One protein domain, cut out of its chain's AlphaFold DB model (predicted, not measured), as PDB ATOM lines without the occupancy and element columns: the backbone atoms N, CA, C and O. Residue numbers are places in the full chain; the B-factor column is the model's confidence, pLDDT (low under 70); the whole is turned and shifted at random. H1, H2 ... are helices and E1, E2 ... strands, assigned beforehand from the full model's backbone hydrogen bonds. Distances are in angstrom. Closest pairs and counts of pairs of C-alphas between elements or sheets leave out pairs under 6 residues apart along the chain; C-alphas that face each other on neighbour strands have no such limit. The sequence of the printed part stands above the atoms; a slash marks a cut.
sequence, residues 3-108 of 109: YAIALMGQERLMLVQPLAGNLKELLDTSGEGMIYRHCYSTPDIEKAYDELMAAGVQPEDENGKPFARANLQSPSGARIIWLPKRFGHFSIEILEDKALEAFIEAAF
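AT A GLANCE: This is residues 3 to 108 of the 109 residues of an uncharacterized protein of Pseudomonas fluorescens (UniProt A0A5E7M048). A small sheet of three strands, E3, E5 and E4, has helix H2 along one face, while a separate hairpin of two long strands, E1 and E2, stands apart from it. Helix H3 runs on from the end of E5 and reaches towards the hairpin; H1 lies off at a far corner, and residues 55 to 79 form a long stretch with no named element. The printed part has 106 residues with three named helices and five named strands, in the order E1 E2 H1 E3 H2 E4 E5 H3, and its class is mixed, helices and strands. The sheet, order E3 E5 E4, is mixed; E1 and E2 are antiparallel. The whole is compact, with a radius of gyration of the C-alphas of 14.5 A and spans of 39 by 31 by 24 A.

IN THESE COORDINATES: Find C-alpha 3 at (13.944, 3.416, -34.474); from there E1, residues 3 to 8, runs 16.1 A. E2, residues 11 to 17, is 19.5 A long. H1 is residues 22 to 30, beginning at C-alpha 22 at (-1.509, 0.944, -38.445). Next come E3, residues 37 to 42, 16.4 A, and H2, residues 45 to 54, 14.2 A. E4 is residues 80 to 82, and E5, residues 91 to 96, is 16.6 A long. H3, residues 97 to 106, runs 14.2 A and ends at C-alpha 106 at (22.865, -4.752, -31.108).

HOW THE PARTS SIT: Look first at inner strand E5: it is parallel to E3, at 27 degrees, with N 40 and O 93 within hydrogen-bond range at 2.8 A. E4 and E5 form a hairpin, antiparallel at 159 degrees, with N 94 and O 81 at 2.8 A. H2 is on this sheet, over E5, at a height over the sheet of 10.0 A, and runs along the strands, at 12 degrees to E5 on the local plane; the closest C-alphas of H2 and E5 are those of Ile 45 and Glu 96, 5.7 A. H3 only grazes the sheet, with its residues 97 to 101. The hairpin E1 and E2 is antiparallel at 161 degrees, with N 8 and O 11 at 2.8 A. The closest C-alphas of E1 and H3, those of Ile 5 and Ile 104, are 7.7 A apart. H1 is not on the sheet, and is apart from H2 and H3. In H1, H2 and H3 every O i to N i+4 pair is within hydrogen-bond range.

THE WHOLE: The two C-alphas farthest apart are those of Gly 31 and Ala 54, 39.5 A. The printed part has no cut. The link from H2 to E4, 25 residues, is long. The mean pLDDT of the printed part is 92.4, and no printed residue is under 70.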
ATOM      1  N   TYR A   3      13.969   3.217 -35.912       94.25
ATOM      2  CA  TYR A   3      13.944   3.416 -34.474       94.25
ATOM      3  C   TYR A   3      15.282   3.926 -33.953       94.25
ATOM      4  O   TYR A   3      16.312   3.763 -34.604       94.25
ATOM      5  N   ALA A   4      15.237   4.540 -32.779       95.12
ATOM      6  CA  ALA A   4      16.393   4.857 -31.958       95.12
ATOM      7  C   ALA A   4      16.084   4.452 -30.516       95.12
ATOM      8  O   ALA A   4      14.922   4.466 -30.106       95.12
ATOM      9  N   ILE A   5      17.108   4.088 -29.752       95.81
ATOM     10  CA  ILE A   5      16.963   3.755 -28.336       95.81
ATOM     11  C   ILE A   5      17.750   4.778 -27.525       95.81
ATOM     12  O   ILE A   5      18.916   5.040 -27.809       95.81
ATOM     13  N   ALA A   6      17.104   5.351 -26.516       95.50
ATOM     14  CA  ALA A   6      17.751   6.161 -25.497       95.50
ATOM     15  C   ALA A   6      17.778   5.381 -24.179       95.50
ATOM     16  O   ALA A   6      16.740   4.914 -23.704       95.50
ATOM     17  N   LEU A   7      18.967   5.248 -23.592       94.00
ATOM     18  CA  LEU A   7      19.153   4.662 -22.265       94.00
ATOM     19  C   LEU A   7      19.008   5.762 -21.209       94.00
ATOM     20  O   LEU A   7      19.685   6.789 -21.289       94.00
ATOM     21  N   MET A   8      18.135   5.558 -20.225       91.19
ATOM     22  CA  MET A   8      17.851   6.514 -19.152       91.19
ATOM     23  C   MET A   8      17.873   5.813 -17.789       91.19
ATOM     24  O   MET A   8      16.840   5.508 -17.196       91.19
ATOM     25  N   GLY A   9      19.075   5.557 -17.273       88.44
ATOM     26  CA  GLY A   9      19.242   4.792 -16.038       88.44
ATOM     27  C   GLY A   9      18.811   3.340 -16.244       88.44
ATOM     28  O   GLY A   9      19.393   2.647 -17.071       88.44
ATOM     29  N   GLN A  10      17.807   2.888 -15.488       86.25
ATOM     30  CA  GLN A  10      17.210   1.556 -15.665       86.25
ATOM     31  C   GLN A  10      16.168   1.522 -16.792       86.25
ATOM     32  O   GLN A  10      15.884   0.455 -17.331       86.25
ATOM     33  N   GLU A  11      15.634   2.684 -17.171       89.56
ATOM     34  CA  GLU A  11      14.600   2.806 -18.191       89.56
ATOM     35  C   GLU A  11      15.199   2.916 -19.593       89.56
ATOM     36  O   GLU A  11      16.316   3.409 -19.800       89.56
ATOM     37  N   ARG A  12      14.424   2.479 -20.585       93.19
ATOM     38  CA  ARG A  12      14.804   2.514 -22.000       93.19
ATOM     39  C   ARG A  12      13.658   3.096 -22.806       93.19
ATOM     40  O   ARG A  12      12.539   2.595 -22.755       93.19
ATOM     41  N   LEU A  13      13.944   4.130 -23.590       95.25
ATOM     42  CA  LEU A  13      12.970   4.733 -24.492       95.25
ATOM     43  C   LEU A  13      13.282   4.326 -25.925       95.25
ATOM     44  O   LEU A  13      14.310   4.716 -26.477       95.25
ATOM     45  N   MET A  14      12.377   3.568 -26.539       94.94
ATOM     46  CA  MET A  14      12.440   3.254 -27.963       94.94
ATOM     47  C   MET A  14      11.619   4.281 -28.748       94.94
ATOM     48  O   MET A  14      10.388   4.267 -28.737       94.94
ATOM     49  N   LEU A  15      12.308   5.175 -29.448       94.88
ATOM     50  CA  LEU A  15      11.712   6.148 -30.357       94.88
ATOM     51  C   LEU A  15      11.431   5.450 -31.683       94.88
ATOM     52  O   LEU A  15      12.366   5.055 -32.376       94.88
ATOM     53  N   VAL A  16      10.161   5.288 -32.045       94.06
ATOM     54  CA  VAL A  16       9.761   4.572 -33.264       94.06
ATOM     55  C   VAL A  16       9.197   5.551 -34.285       94.06
ATOM     56  O   VAL A  16       8.212   6.233 -34.026       94.06
ATOM     57  N   GLN A  17       9.792   5.571 -35.476       94.88
ATOM     58  CA  GLN A  17       9.247   6.248 -36.646       94.88
ATOM     59  C   GLN A  17       8.581   5.208 -37.565       94.88
ATOM     60  O   GLN A  17       9.272   4.499 -38.320       94.88
ATOM     61  N   PRO A  18       7.244   5.079 -37.526       93.69
ATOM     62  CA  PRO A  18       6.534   4.233 -38.472       93.69
ATOM     63  C   PRO A  18       6.647   4.822 -39.885       93.69
ATOM     64  O   PRO A  18       6.614   6.035 -40.075       93.69
ATOM     65  N   LEU A  19       6.799   3.953 -40.888       94.00
ATOM     66  CA  LEU A  19       6.866   4.358 -42.302       94.00
ATOM     67  C   LEU A  19       5.593   3.978 -43.076       94.00
ATOM     68  O   LEU A  19       5.311   4.578 -44.105       94.00
ATOM     69  N   ALA A  20       4.841   2.990 -42.580       94.56
ATOM     70  CA  ALA A  20       3.591   2.484 -43.139       94.56
ATOM     71  C   ALA A  20       2.822   1.685 -42.063       94.56
ATOM     72  O   ALA A  20       3.383   1.387 -41.001       94.56
ATOM     73  N   GLY A  21       1.576   1.309 -42.366       91.06
ATOM     74  CA  GLY A  21       0.720   0.460 -41.529       91.06
ATOM     75  C   GLY A  21       0.051   1.193 -40.364       91.06
ATOM     76  O   GLY A  21       0.179   2.408 -40.221       91.06
ATOM     77  N   ASN A  22      -0.618   0.429 -39.496       88.25
ATOM     78  CA  ASN A  22      -1.509   0.944 -38.445       88.25
ATOM     79  C   ASN A  22      -0.854   1.999 -37.533       88.25
ATOM     80  O   ASN A  22      -1.499   2.959 -37.130       88.25
ATOM     81  N   LEU A  23       0.439   1.851 -37.214       89.94
ATOM     82  CA  LEU A  23       1.144   2.819 -36.365       89.94
ATOM     83  C   LEU A  23       1.408   4.152 -37.088       89.94
ATOM     84  O   LEU A  23       1.434   5.197 -36.446       89.94
ATOM     85  N   LYS A  24       1.586   4.137 -38.418       94.75
ATOM     86  CA  LYS A  24       1.706   5.363 -39.225       94.75
ATOM     87  C   LYS A  24       0.367   6.088 -39.304       94.75
ATOM     88  O   LYS A  24       0.333   7.291 -39.091       94.75
ATOM     89  N   GLU A  25      -0.714   5.352 -39.550       94.00
ATOM     90  CA  GLU A  25      -2.079   5.896 -39.580       94.00
ATOM     91  C   GLU A  25      -2.469   6.512 -38.232       94.00
ATOM     92  O   GLU A  25      -3.016   7.613 -38.188       94.00
ATOM     93  N   LEU A  26      -2.123   5.841 -37.127       91.06
ATOM     94  CA  LEU A  26      -2.320   6.367 -35.778       91.06
ATOM     95  C   LEU A  26      -1.549   7.673 -35.553       91.06
ATOM     96  O   LEU A  26      -2.123   8.634 -35.041       91.06
ATOM     97  N   LEU A  27      -0.271   7.717 -35.941       93.94
ATOM     98  CA  LEU A  27       0.558   8.918 -35.816       93.94
ATOM     99  C   LEU A  27      -0.012  10.085 -36.636       93.94
ATOM    100  O   LEU A  27      -0.121  11.195 -36.123       93.94
ATOM    101  N   ASP A  28      -0.420   9.830 -37.881       94.88
ATOM    102  CA  ASP A  28      -0.997  10.848 -38.767       94.88
ATOM    103  C   ASP A  28      -2.339  11.376 -38.251       94.88
ATOM    104  O   ASP A  28      -2.616  12.568 -38.354       94.88
ATOM    105  N   THR A  29      -3.162  10.494 -37.676       94.00
ATOM    106  CA  THR A  29      -4.472  10.855 -37.113       94.00
ATOM    107  C   THR A  29      -4.327  11.644 -35.816       94.00
ATOM    108  O   THR A  29      -5.070  12.595 -35.587       94.00
ATOM    109  N   SER A  30      -3.374  11.257 -34.964       91.06
ATOM    110  CA  SER A  30      -3.143  11.912 -33.670       91.06
ATOM    111  C   SER A  30      -2.447  13.265 -33.835       91.06
ATOM    112  O   SER A  30      -2.657  14.165 -33.030       91.06
ATOM    113  N   GLY A  31      -1.626  13.422 -34.881       91.06
ATOM    114  CA  GLY A  31      -0.913  14.664 -35.191       91.06
ATOM    115  C   GLY A  31       0.303  14.947 -34.301       91.06
ATOM    116  O   GLY A  31       0.996  15.940 -34.520       91.06
ATOM    117  N   GLU A  32       0.601  14.080 -33.331       90.50
ATOM    118  CA  GLU A  32       1.727  14.210 -32.406       90.50
ATOM    119  C   GLU A  32       2.333  12.854 -32.016       90.50
ATOM    120  O   GLU A  32       1.718  11.797 -32.170       90.50
ATOM    121  N   GLY A  33       3.570  12.884 -31.509       90.19
ATOM    122  CA  GLY A  33       4.221  11.703 -30.951       90.19
ATOM    123  C   GLY A  33       3.594  11.297 -29.616       90.19
ATOM    124  O   GLY A  33       3.254  12.148 -28.802       90.19
ATOM    125  N   MET A  34       3.484   9.991 -29.370       91.94
ATOM    126  CA  MET A  34       2.828   9.455 -28.177       91.94
ATOM    127  C   MET A  34       3.536   8.208 -27.646       91.94
ATOM    128  O   MET A  34       4.169   7.460 -28.399       91.94
ATOM    129  N   ILE A  35       3.366   7.937 -26.351       92.62
ATOM    130  CA  ILE A  35       3.676   6.621 -25.794       92.62
ATOM    131  C   ILE A  35       2.527   5.692 -26.184       92.62
ATOM    132  O   ILE A  35       1.431   5.781 -25.640       92.62
ATOM    133  N   TYR A  36       2.777   4.811 -27.148       91.56
ATOM    134  CA  TYR A  36       1.779   3.852 -27.633       91.56
ATOM    135  C   TYR A  36       1.973   2.443 -27.057       91.56
ATOM    136  O   TYR A  36       1.120   1.581 -27.252       91.56
ATOM    137  N   ARG A  37       3.089   2.196 -26.364       93.12
ATOM    138  CA  ARG A  37       3.462   0.875 -25.863       93.12
ATOM    139  C   ARG A  37       4.316   0.971 -24.610       93.12
ATOM    140  O   ARG A  37       5.233   1.789 -24.559       93.12
ATOM    141  N   HIS A  38       4.050   0.092 -23.654       94.94
ATOM    142  CA  HIS A  38       4.906  -0.146 -22.497       94.94
ATOM    143  C   HIS A  38       5.307  -1.620 -22.469       94.94
ATOM    144  O   HIS A  38       4.446  -2.497 -22.507       94.94
ATOM    145  N   CYS A  39       6.610  -1.889 -22.418       94.31
ATOM    146  CA  CYS A  39       7.136  -3.247 -22.369       94.31
ATOM    147  C   CYS A  39       7.654  -3.570 -20.967       94.31
ATOM    148  O   CYS A  39       8.481  -2.836 -20.434       94.31
ATOM    149  N   TYR A  40       7.205  -4.689 -20.415       95.19
ATOM    150  CA  TYR A  40       7.850  -5.372 -19.303       95.19
ATOM    151  C   TYR A  40       8.713  -6.503 -19.847       95.19
ATOM    152  O   TYR A  40       8.515  -6.967 -20.973       95.19
ATOM    153  N   SER A  41       9.657  -6.967 -19.044       95.19
ATOM    154  CA  SER A  41      10.507  -8.089 -19.403       95.19
ATOM    155  C   SER A  41      10.382  -9.211 -18.364       95.19
ATOM    156  O   SER A  41      10.023  -8.966 -17.208       95.19
ATOM    157  N   THR A  42      10.561 -10.455 -18.799       97.12
ATOM    158  CA  THR A  42      10.537 -11.653 -17.950       97.12
ATOM    159  C   THR A  42      11.667 -12.612 -18.332       97.12
ATOM    160  O   THR A  42      11.943 -12.788 -19.523       97.12
ATOM    161  N   PRO A  43      12.286 -13.314 -17.366       96.88
ATOM    162  CA  PRO A  43      13.287 -14.334 -17.669       96.88
ATOM    163  C   PRO A  43      12.685 -15.615 -18.265       96.88
ATOM    164  O   PRO A  43      13.422 -16.415 -18.840       96.88
ATOM    165  N   ASP A  44      11.377 -15.828 -18.091       96.31
ATOM    166  CA  ASP A  44      10.637 -16.998 -18.570       96.31
ATOM    167  C   ASP A  44       9.240 -16.554 -19.020       96.31
ATOM    168  O   ASP A  44       8.389 -16.155 -18.213       96.31
ATOM    169  N   ILE A  45       9.028 -16.550 -20.335       96.12
ATOM    170  CA  ILE A  45       7.794 -16.040 -20.928       96.12
ATOM    171  C   ILE A  45       6.650 -17.049 -20.862       96.12
ATOM    172  O   ILE A  45       5.493 -16.665 -20.699       96.12
ATOM    173  N   GLU A  46       6.955 -18.342 -20.920       96.44
ATOM    174  CA  GLU A  46       5.992 -19.404 -20.671       96.44
ATOM    175  C   GLU A  46       5.409 -19.317 -19.258       96.44
ATOM    176  O   GLU A  46       4.192 -19.403 -19.085       96.44
ATOM    177  N   LYS A  47       6.263 -19.095 -18.255       97.50
ATOM    178  CA  LYS A  47       5.830 -18.908 -16.869       97.50
ATOM    179  C   LYS A  47       4.968 -17.654 -16.712       97.50
ATOM    180  O   LYS A  47       3.929 -17.720 -16.061       97.50
ATOM    181  N   ALA A  48       5.355 -16.539 -17.337       97.38
ATOM    182  CA  ALA A  48       4.554 -15.313 -17.317       97.38
ATOM    183  C   ALA A  48       3.162 -15.526 -17.939       97.38
ATOM    184  O   ALA A  48       2.165 -15.046 -17.399       97.38
ATOM    185  N   TYR A  49       3.067 -16.286 -19.037       97.56
ATOM    186  CA  TYR A  49       1.780 -16.670 -19.623       97.56
ATOM    187  C   TYR A  49       0.924 -17.468 -18.628       97.56
ATOM    188  O   TYR A  49      -0.256 -17.163 -18.446       97.56
ATOM    189  N   ASP A  50       1.508 -18.471 -17.969       97.88
ATOM    190  CA  ASP A  50       0.795 -19.325 -17.012       97.88
ATOM    191  C   ASP A  50       0.275 -18.516 -15.805       97.88
ATOM    192  O   ASP A  50      -0.865 -18.707 -15.372       97.88
ATOM    193  N   GLU A  51       1.062 -17.559 -15.308       97.94
ATOM    194  CA  GLU A  51       0.664 -16.640 -14.232       97.94
ATOM    195  C   GLU A  51      -0.482 -15.706 -14.651       97.94
ATOM    196  O   GLU A  51      -1.433 -15.517 -13.885       97.94
ATOM    197  N   LEU A  52      -0.446 -15.165 -15.875       97.25
ATOM    198  CA  LEU A  52      -1.537 -14.345 -16.416       97.25
ATOM    199  C   LEU A  52      -2.840 -15.140 -16.513       97.25
ATOM    200  O   LEU A  52      -3.881 -14.680 -16.038       97.25
ATOM    201  N   MET A  53      -2.777 -16.357 -17.057       97.81
ATOM    202  CA  MET A  53      -3.939 -17.240 -17.154       97.81
ATOM    203  C   MET A  53      -4.505 -17.587 -15.773       97.81
ATOM    204  O   MET A  53      -5.721 -17.539 -15.583       97.81
ATOM    205  N   ALA A  54      -3.644 -17.881 -14.791       98.19
ATOM    206  CA  ALA A  54      -4.056 -18.142 -13.410       98.19
ATOM    207  C   ALA A  54      -4.729 -16.922 -12.752       98.19
ATOM    208  O   ALA A  54      -5.646 -17.083 -11.946       98.19
ATOM    209  N   ALA A  55      -4.323 -15.709 -13.132       97.50
ATOM    210  CA  ALA A  55      -4.942 -14.454 -12.707       97.50
ATOM    211  C   ALA A  55      -6.217 -14.085 -13.500       97.50
ATOM    212  O   ALA A  55      -6.797 -13.022 -13.268       97.50
ATOM    213  N   GLY A  56      -6.666 -14.928 -14.437       96.62
ATOM    214  CA  GLY A  56      -7.839 -14.662 -15.276       96.62
ATOM    215  C   GLY A  56      -7.599 -13.623 -16.376       96.62
ATOM    216  O   GLY A  56      -8.552 -13.041 -16.896       96.62
ATOM    217  N   VAL A  57      -6.339 -13.368 -16.731       95.88
ATOM    218  CA  VAL A  57      -5.949 -12.481 -17.830       95.88
ATOM    219  C   VAL A  57      -5.591 -13.342 -19.035       95.88
ATOM    220  O   VAL A  57      -4.573 -14.019 -19.025       95.88
ATOM    221  N   GLN A  58      -6.420 -13.301 -20.078       95.38
ATOM    222  CA  GLN A  58      -6.161 -13.987 -21.345       95.38
ATOM    223  C   GLN A  58      -5.246 -13.125 -22.223       95.38
ATOM    224  O   GLN A  58      -5.678 -12.048 -22.626       95.38
ATOM    225  N   PRO A  59      -4.023 -13.561 -22.563       94.88
ATOM    226  CA  PRO A  59      -3.203 -12.841 -23.525       94.88
ATOM    227  C   PRO A  59      -3.814 -12.807 -24.925       94.88
ATOM    228  O   PRO A  59      -4.502 -13.748 -25.340       94.88
ATOM    229  N   GLU A  60      -3.515 -11.736 -25.653       91.50
ATOM    230  CA  GLU A  60      -4.016 -11.456 -27.001       91.50
ATOM    231  C   GLU A  60      -2.862 -11.297 -28.003       91.50
ATOM    232  O   GLU A  60      -1.706 -11.141 -27.619       91.50
ATOM    233  N   ASP A  61      -3.151 -11.411 -29.295       86.25
ATOM    234  CA  ASP A  61      -2.236 -11.051 -30.376       86.25
ATOM    235  C   ASP A  61      -2.282  -9.534 -30.640       86.25
ATOM    236  O   ASP A  61      -3.046  -8.782 -30.020       86.25
ATOM    237  N   GLU A  62      -1.493  -9.042 -31.597       78.69
ATOM    238  CA  GLU A  62      -1.467  -7.615 -31.933       78.69
ATOM    239  C   GLU A  62      -2.823  -7.068 -32.433       78.69
ATOM    240  O   GLU A  62      -3.052  -5.848 -32.425       78.69
ATOM    241  N   ASN A  63      -3.736  -7.963 -32.823       81.75
ATOM    242  CA  ASN A  63      -5.078  -7.686 -33.325       81.75
ATOM    243  C   ASN A  63      -6.172  -7.890 -32.261       81.75
ATOM    244  O   ASN A  63      -7.353  -7.747 -32.582       81.75
ATOM    245  N   GLY A  64      -5.807  -8.177 -31.008       86.06
ATOM    246  CA  GLY A  64      -6.753  -8.371 -29.908       86.06
ATOM    247  C   GLY A  64      -7.434  -9.742 -29.903       86.06
ATOM    248  O   GLY A  64      -8.504  -9.898 -29.317       86.06
ATOM    249  N   LYS A  65      -6.876 -10.742 -30.595       90.06
ATOM    250  CA  LYS A  65      -7.404 -12.111 -30.574       90.06
ATOM    251  C   LYS A  65      -6.670 -12.941 -29.529       90.06
ATOM    252  O   LYS A  65      -5.447 -12.883 -29.486       90.06
ATOM    253  N   PRO A  66      -7.365 -13.775 -28.742       93.31
ATOM    254  CA  PRO A  66      -6.703 -14.702 -27.836       93.31
ATOM    255  C   PRO A  66      -5.700 -15.588 -28.578       93.31
ATOM    256  O   PRO A  66      -6.034 -16.155 -29.623       93.31
ATOM    257  N   PHE A  67      -4.501 -15.751 -28.025       91.56
ATOM    258  CA  PHE A  67      -3.518 -16.696 -28.551       91.56
ATOM    259  C   PHE A  67      -3.134 -17.733 -27.495       91.56
ATOM    260  O   PHE A  67      -3.269 -17.514 -26.294       91.56
ATOM    261  N   ALA A  68      -2.695 -18.900 -27.962       93.50
ATOM    262  CA  ALA A  68      -2.335 -20.016 -27.101       93.50
ATOM    263  C   ALA A  68      -0.883 -19.911 -26.620       93.50
ATOM    264  O   ALA A  68      -0.017 -19.435 -27.348       93.50
ATOM    265  N   ARG A  69      -0.589 -20.513 -25.463       94.44
ATOM    266  CA  ARG A  69       0.767 -20.656 -24.897       94.44
ATOM    267  C   ARG A  69       1.825 -21.173 -25.884       94.44
ATOM    268  O   ARG A  69       3.000 -20.869 -25.744       94.44
ATOM    269  N   ALA A  70       1.440 -21.975 -26.876       92.75
ATOM    270  CA  ALA A  70       2.367 -22.481 -27.893       92.75
ATOM    271  C   ALA A  70       2.824 -21.405 -28.901       92.75
ATOM    272  O   ALA A  70       3.833 -21.591 -29.574       92.75
ATOM    273  N   ASN A  71       2.113 -20.278 -28.985       91.69
ATOM    274  CA  ASN A  71       2.285 -19.240 -30.001       91.69
ATOM    275  C   ASN A  71       2.882 -17.952 -29.404       91.69
ATOM    276  O   ASN A  71       2.479 -16.851 -29.762       91.69
ATOM    277  N   LEU A  72       3.836 -18.079 -28.477       91.75
ATOM    278  CA  LEU A  72       4.503 -16.959 -27.787       91.75
ATOM    279  C   LEU A  72       5.581 -16.289 -28.656       91.75
ATOM    280  O   LEU A  72       6.690 -16.033 -28.187       91.75
ATOM    281  N   GLN A  73       5.297 -16.086 -29.940       89.06
ATOM    282  CA  GLN A  73       6.237 -15.571 -30.932       89.06
ATOM    283  C   GLN A  73       5.569 -14.461 -31.737       89.06
ATOM    284  O   GLN A  73       4.472 -14.621 -32.264       89.06
ATOM    285  N   SER A  74       6.266 -13.338 -31.858       82.62
ATOM    286  CA  SER A  74       5.906 -12.270 -32.784       82.62
ATOM    287  C   SER A  74       6.154 -12.693 -34.235       82.62
ATOM    288  O   SER A  74       6.943 -13.608 -34.487       82.62
ATOM    289  N   PRO A  75       5.593 -11.963 -35.217       78.44
ATOM    290  CA  PRO A  75       5.929 -12.158 -36.628       78.44
ATOM    291  C   PRO A  75       7.430 -12.043 -36.947       78.44
ATOM    292  O   PRO A  75       7.890 -12.612 -37.932       78.44
ATOM    293  N   SER A  76       8.209 -11.327 -36.126       76.44
ATOM    294  CA  SER A  76       9.671 -11.230 -36.254       76.44
ATOM    295  C   SER A  76      10.434 -12.320 -35.490       76.44
ATOM    296  O   SER A  76      11.658 -12.271 -35.428       76.44
ATOM    297  N   GLY A  77       9.736 -13.285 -34.885       83.62
ATOM    298  CA  GLY A  77      10.314 -14.403 -34.136       83.62
ATOM    299  C   GLY A  77      10.708 -14.083 -32.690       83.62
ATOM    300  O   GLY A  77      11.080 -14.990 -31.952       83.62
ATOM    301  N   ALA A  78      10.598 -12.824 -32.253       87.44
ATOM    302  CA  ALA A  78      10.842 -12.451 -30.860       87.44
ATOM    303  C   ALA A  78       9.769 -13.046 -29.946       87.44
ATOM    304  O   ALA A  78       8.592 -13.073 -30.320       87.44
ATOM    305  N   ARG A  79      10.167 -13.484 -28.751       93.50
ATOM    306  CA  ARG A  79       9.248 -14.051 -27.768       93.50
ATOM    307  C   ARG A  79       8.492 -12.946 -27.037       93.50
ATOM    308  O   ARG A  79       9.120 -12.073 -26.439       93.50
ATOM    309  N   ILE A  80       7.163 -12.974 -27.114       94.50
ATOM    310  CA  ILE A  80       6.305 -11.879 -26.649       94.50
ATOM    311  C   ILE A  80       4.928 -12.368 -26.178       94.50
ATOM    312  O   ILE A  80       4.406 -13.375 -26.658       94.50
ATOM    313  N   ILE A  81       4.342 -11.609 -25.254       95.50
ATOM    314  CA  ILE A  81       2.937 -11.655 -24.844       95.50
ATOM    315  C   ILE A  81       2.368 -10.241 -24.979       95.50
ATOM    316  O   ILE A  81       2.943  -9.311 -24.414       95.50
ATOM    317  N   TRP A  82       1.222 -10.066 -25.645       94.00
ATOM    318  CA  TRP A  82       0.434  -8.835 -25.509       94.00
ATOM    319  C   TRP A  82      -0.647  -9.015 -24.448       94.00
ATOM    320  O   TRP A  82      -1.371 -10.017 -24.423       94.00
ATOM    321  N   LEU A  83      -0.764  -8.027 -23.564       94.56
ATOM    322  CA  LEU A  83      -1.891  -7.947 -22.646       94.56
ATOM    323  C   LEU A  83      -3.128  -7.400 -23.373       94.56
ATOM    324  O   LEU A  83      -2.978  -6.608 -24.309       94.56
ATOM    325  N   PRO A  84      -4.343  -7.748 -22.906       92.44
ATOM    326  CA  PRO A  84      -5.576  -7.220 -23.468       92.44
ATOM    327  C   PRO A  84      -5.564  -5.702 -23.605       92.44
ATOM    328  O   PRO A  84      -5.248  -4.984 -22.647       92.44
ATOM    329  N   LYS A  85      -5.952  -5.197 -24.778       86.94
ATOM    330  CA  LYS A  85      -6.013  -3.749 -25.020       86.94
ATOM    331  C   LYS A  85      -7.147  -3.125 -24.210       86.94
ATOM    332  O   LYS A  85      -8.311  -3.175 -24.593       86.94
ATOM    333  N   ARG A  86      -6.799  -2.502 -23.082       87.44
ATOM    334  CA  ARG A  86      -7.757  -1.806 -22.200       87.44
ATOM    335  C   ARG A  86      -7.761  -0.284 -22.357       87.44
ATOM    336  O   ARG A  86      -8.667   0.368 -21.850       87.44
ATOM    337  N   PHE A  87      -6.778   0.285 -23.058       85.38
ATOM    338  CA  PHE A  87      -6.516   1.728 -23.069       85.38
ATOM    339  C   PHE A  87      -6.379   2.287 -24.491       85.38
ATOM    340  O   PHE A  87      -5.314   2.753 -24.892       85.38
ATOM    341  N   GLY A  88      -7.455   2.240 -25.280       85.62
ATOM    342  CA  GLY A  88      -7.433   2.747 -26.656       85.62
ATOM    343  C   GLY A  88      -6.314   2.100 -27.481       85.62
ATOM    344  O   GLY A  88      -6.287   0.881 -27.643       85.62
ATOM    345  N   HIS A  89      -5.378   2.912 -27.983       86.50
ATOM    346  CA  HIS A  89      -4.229   2.445 -28.770       86.50
ATOM    347  C   HIS A  89      -2.996   2.058 -27.940       86.50
ATOM    348  O   HIS A  89      -2.042   1.530 -28.507       86.50
ATOM    349  N   PHE A  90      -2.999   2.311 -26.628       90.44
ATOM    350  CA  PHE A  90      -1.880   1.984 -25.751       90.44
ATOM    351  C   PHE A  90      -1.846   0.480 -25.451       90.44
ATOM    352  O   PHE A  90      -2.785  -0.068 -24.864       90.44
ATOM    353  N   SER A  91      -0.764  -0.185 -25.861       91.62
ATOM    354  CA  SER A  91      -0.530  -1.605 -25.597       91.62
ATOM    355  C   SER A  91       0.450  -1.824 -24.446       91.62
ATOM    356  O   SER A  91       1.343  -1.015 -24.189       91.62
ATOM    357  N   ILE A  92       0.293  -2.957 -23.761       94.69
ATOM    358  CA  ILE A  92       1.266  -3.445 -22.785       94.69
ATOM    359  C   ILE A  92       1.757  -4.807 -23.259       94.69
ATOM    360  O   ILE A  92       0.955  -5.666 -23.630       94.69
ATOM    361  N   GLU A  93       3.072  -4.980 -23.270       94.81
ATOM    362  CA  GLU A  93       3.745  -6.169 -23.785       94.81
ATOM    363  C   GLU A  93       4.689  -6.741 -22.730       94.81
ATOM    364  O   GLU A  93       5.266  -5.995 -21.942       94.81
ATOM    365  N   ILE A  94       4.851  -8.061 -22.716       96.00
ATOM    366  CA  ILE A  94       5.878  -8.753 -21.935       96.00
ATOM    367  C   ILE A  94       6.827  -9.430 -22.919       96.00
ATOM    368  O   ILE A  94       6.386 -10.190 -23.782       96.00
ATOM    369  N   LEU A  95       8.117  -9.142 -22.794       95.56
ATOM    370  CA  LEU A  95       9.190  -9.647 -23.647       95.56
ATOM    371  C   LEU A  95      10.107 -10.582 -22.859       95.56
ATOM    372  O   LEU A  95      10.304 -10.396 -21.662       95.56
ATOM    373  N   GLU A  96      10.708 -11.562 -23.524       96.00
ATOM    374  CA  GLU A  96      11.733 -12.389 -22.879       96.00
ATOM    375  C   GLU A  96      13.059 -11.621 -22.738       96.00
ATOM    376  O   GLU A  96      13.596 -11.110 -23.728       96.00
ATOM    377  N   ASP A  97      13.601 -11.575 -21.516       94.50
ATOM    378  CA  ASP A  97      14.753 -10.747 -21.127       94.50
ATOM    379  C   ASP A  97      15.945 -10.931 -22.064       94.50
ATOM    380  O   ASP A  97      16.472  -9.970 -22.614       94.50
ATOM    381  N   LYS A  98      16.365 -12.181 -22.294       92.31
ATOM    382  CA  LYS A  98      17.590 -12.474 -23.056       92.31
ATOM    383  C   LYS A  98      17.530 -11.943 -24.484       92.31
ATOM    384  O   LYS A  98      18.520 -11.415 -24.986       92.31
ATOM    385  N   ALA A  99      16.381 -12.100 -25.139       90.12
ATOM    386  CA  ALA A  99      16.188 -11.623 -26.500       90.12
ATOM    387  C   ALA A  99      16.101 -10.091 -26.544       90.12
ATOM    388  O   ALA A  99      16.643  -9.475 -27.463       90.12
ATOM    389  N   LEU A 100      15.456  -9.481 -25.543       92.12
ATOM    390  CA  LEU A 100      15.382  -8.030 -25.410       92.12
ATOM    391  C   LEU A 100      16.770  -7.415 -25.193       92.12
ATOM    392  O   LEU A 100      17.124  -6.490 -25.917       92.12
ATOM    393  N   GLU A 101      17.570  -7.931 -24.257       92.88
ATOM    394  CA  GLU A 101      18.923  -7.419 -24.002       92.88
ATOM    395  C   GLU A 101      19.802  -7.506 -25.250       92.88
ATOM    396  O   GLU A 101      20.382  -6.501 -25.656       92.88
ATOM    397  N   ALA A 102      19.816  -8.656 -25.930       92.56
ATOM    398  CA  ALA A 102      20.584  -8.825 -27.163       92.56
ATOM    399  C   ALA A 102      20.151  -7.839 -28.266       92.56
ATOM    400  O   ALA A 102      20.988  -7.307 -28.994       92.56
ATOM    401  N   PHE A 103      18.845  -7.566 -28.387       91.31
ATOM    402  CA  PHE A 103      18.326  -6.566 -29.321       91.31
ATOM    403  C   PHE A 103      18.787  -5.146 -28.968       91.31
ATOM    404  O   PHE A 103      19.164  -4.387 -29.864       91.31
ATOM    405  N   ILE A 104      18.765  -4.782 -27.682       92.00
ATOM    406  CA  ILE A 104      19.229  -3.471 -27.220       92.00
ATOM    407  C   ILE A 104      20.732  -3.328 -27.471       92.00
ATOM    408  O   ILE A 104      21.134  -2.339 -28.075       92.00
ATOM    409  N   GLU A 105      21.553  -4.304 -27.081       92.94
ATOM    410  CA  GLU A 105      23.008  -4.288 -27.301       92.94
ATOM    411  C   GLU A 105      23.364  -4.121 -28.786       92.94
ATOM    412  O   GLU A 105      24.206  -3.290 -29.144       92.94
ATOM    413  N   ALA A 106      22.667  -4.844 -29.665       92.25
ATOM    414  CA  ALA A 106      22.865  -4.752 -31.108       92.25
ATOM    415  C   ALA A 106      22.527  -3.365 -31.682       92.25
ATOM    416  O   ALA A 106      23.072  -2.986 -32.712       92.25
ATOM    417  N   ALA A 107      21.648  -2.592 -31.035       91.44
ATOM    418  CA  ALA A 107      21.289  -1.250 -31.490       91.44
ATOM    419  C   ALA A 107      22.361  -0.183 -31.199       91.44
ATOM    420  O   ALA A 107      22.268   0.922 -31.737       91.44
ATOM    421  N   PHE A 108      23.350  -0.497 -30.358       91.81
ATOM    422  CA  PHE A 108      24.470   0.389 -30.012       91.81
ATOM    423  C   PHE A 108      25.819  -0.078 -30.583       91.81
ATOM    424  O   PHE A 108      26.840   0.552 -30.301       91.81
TER     425      PHE A 108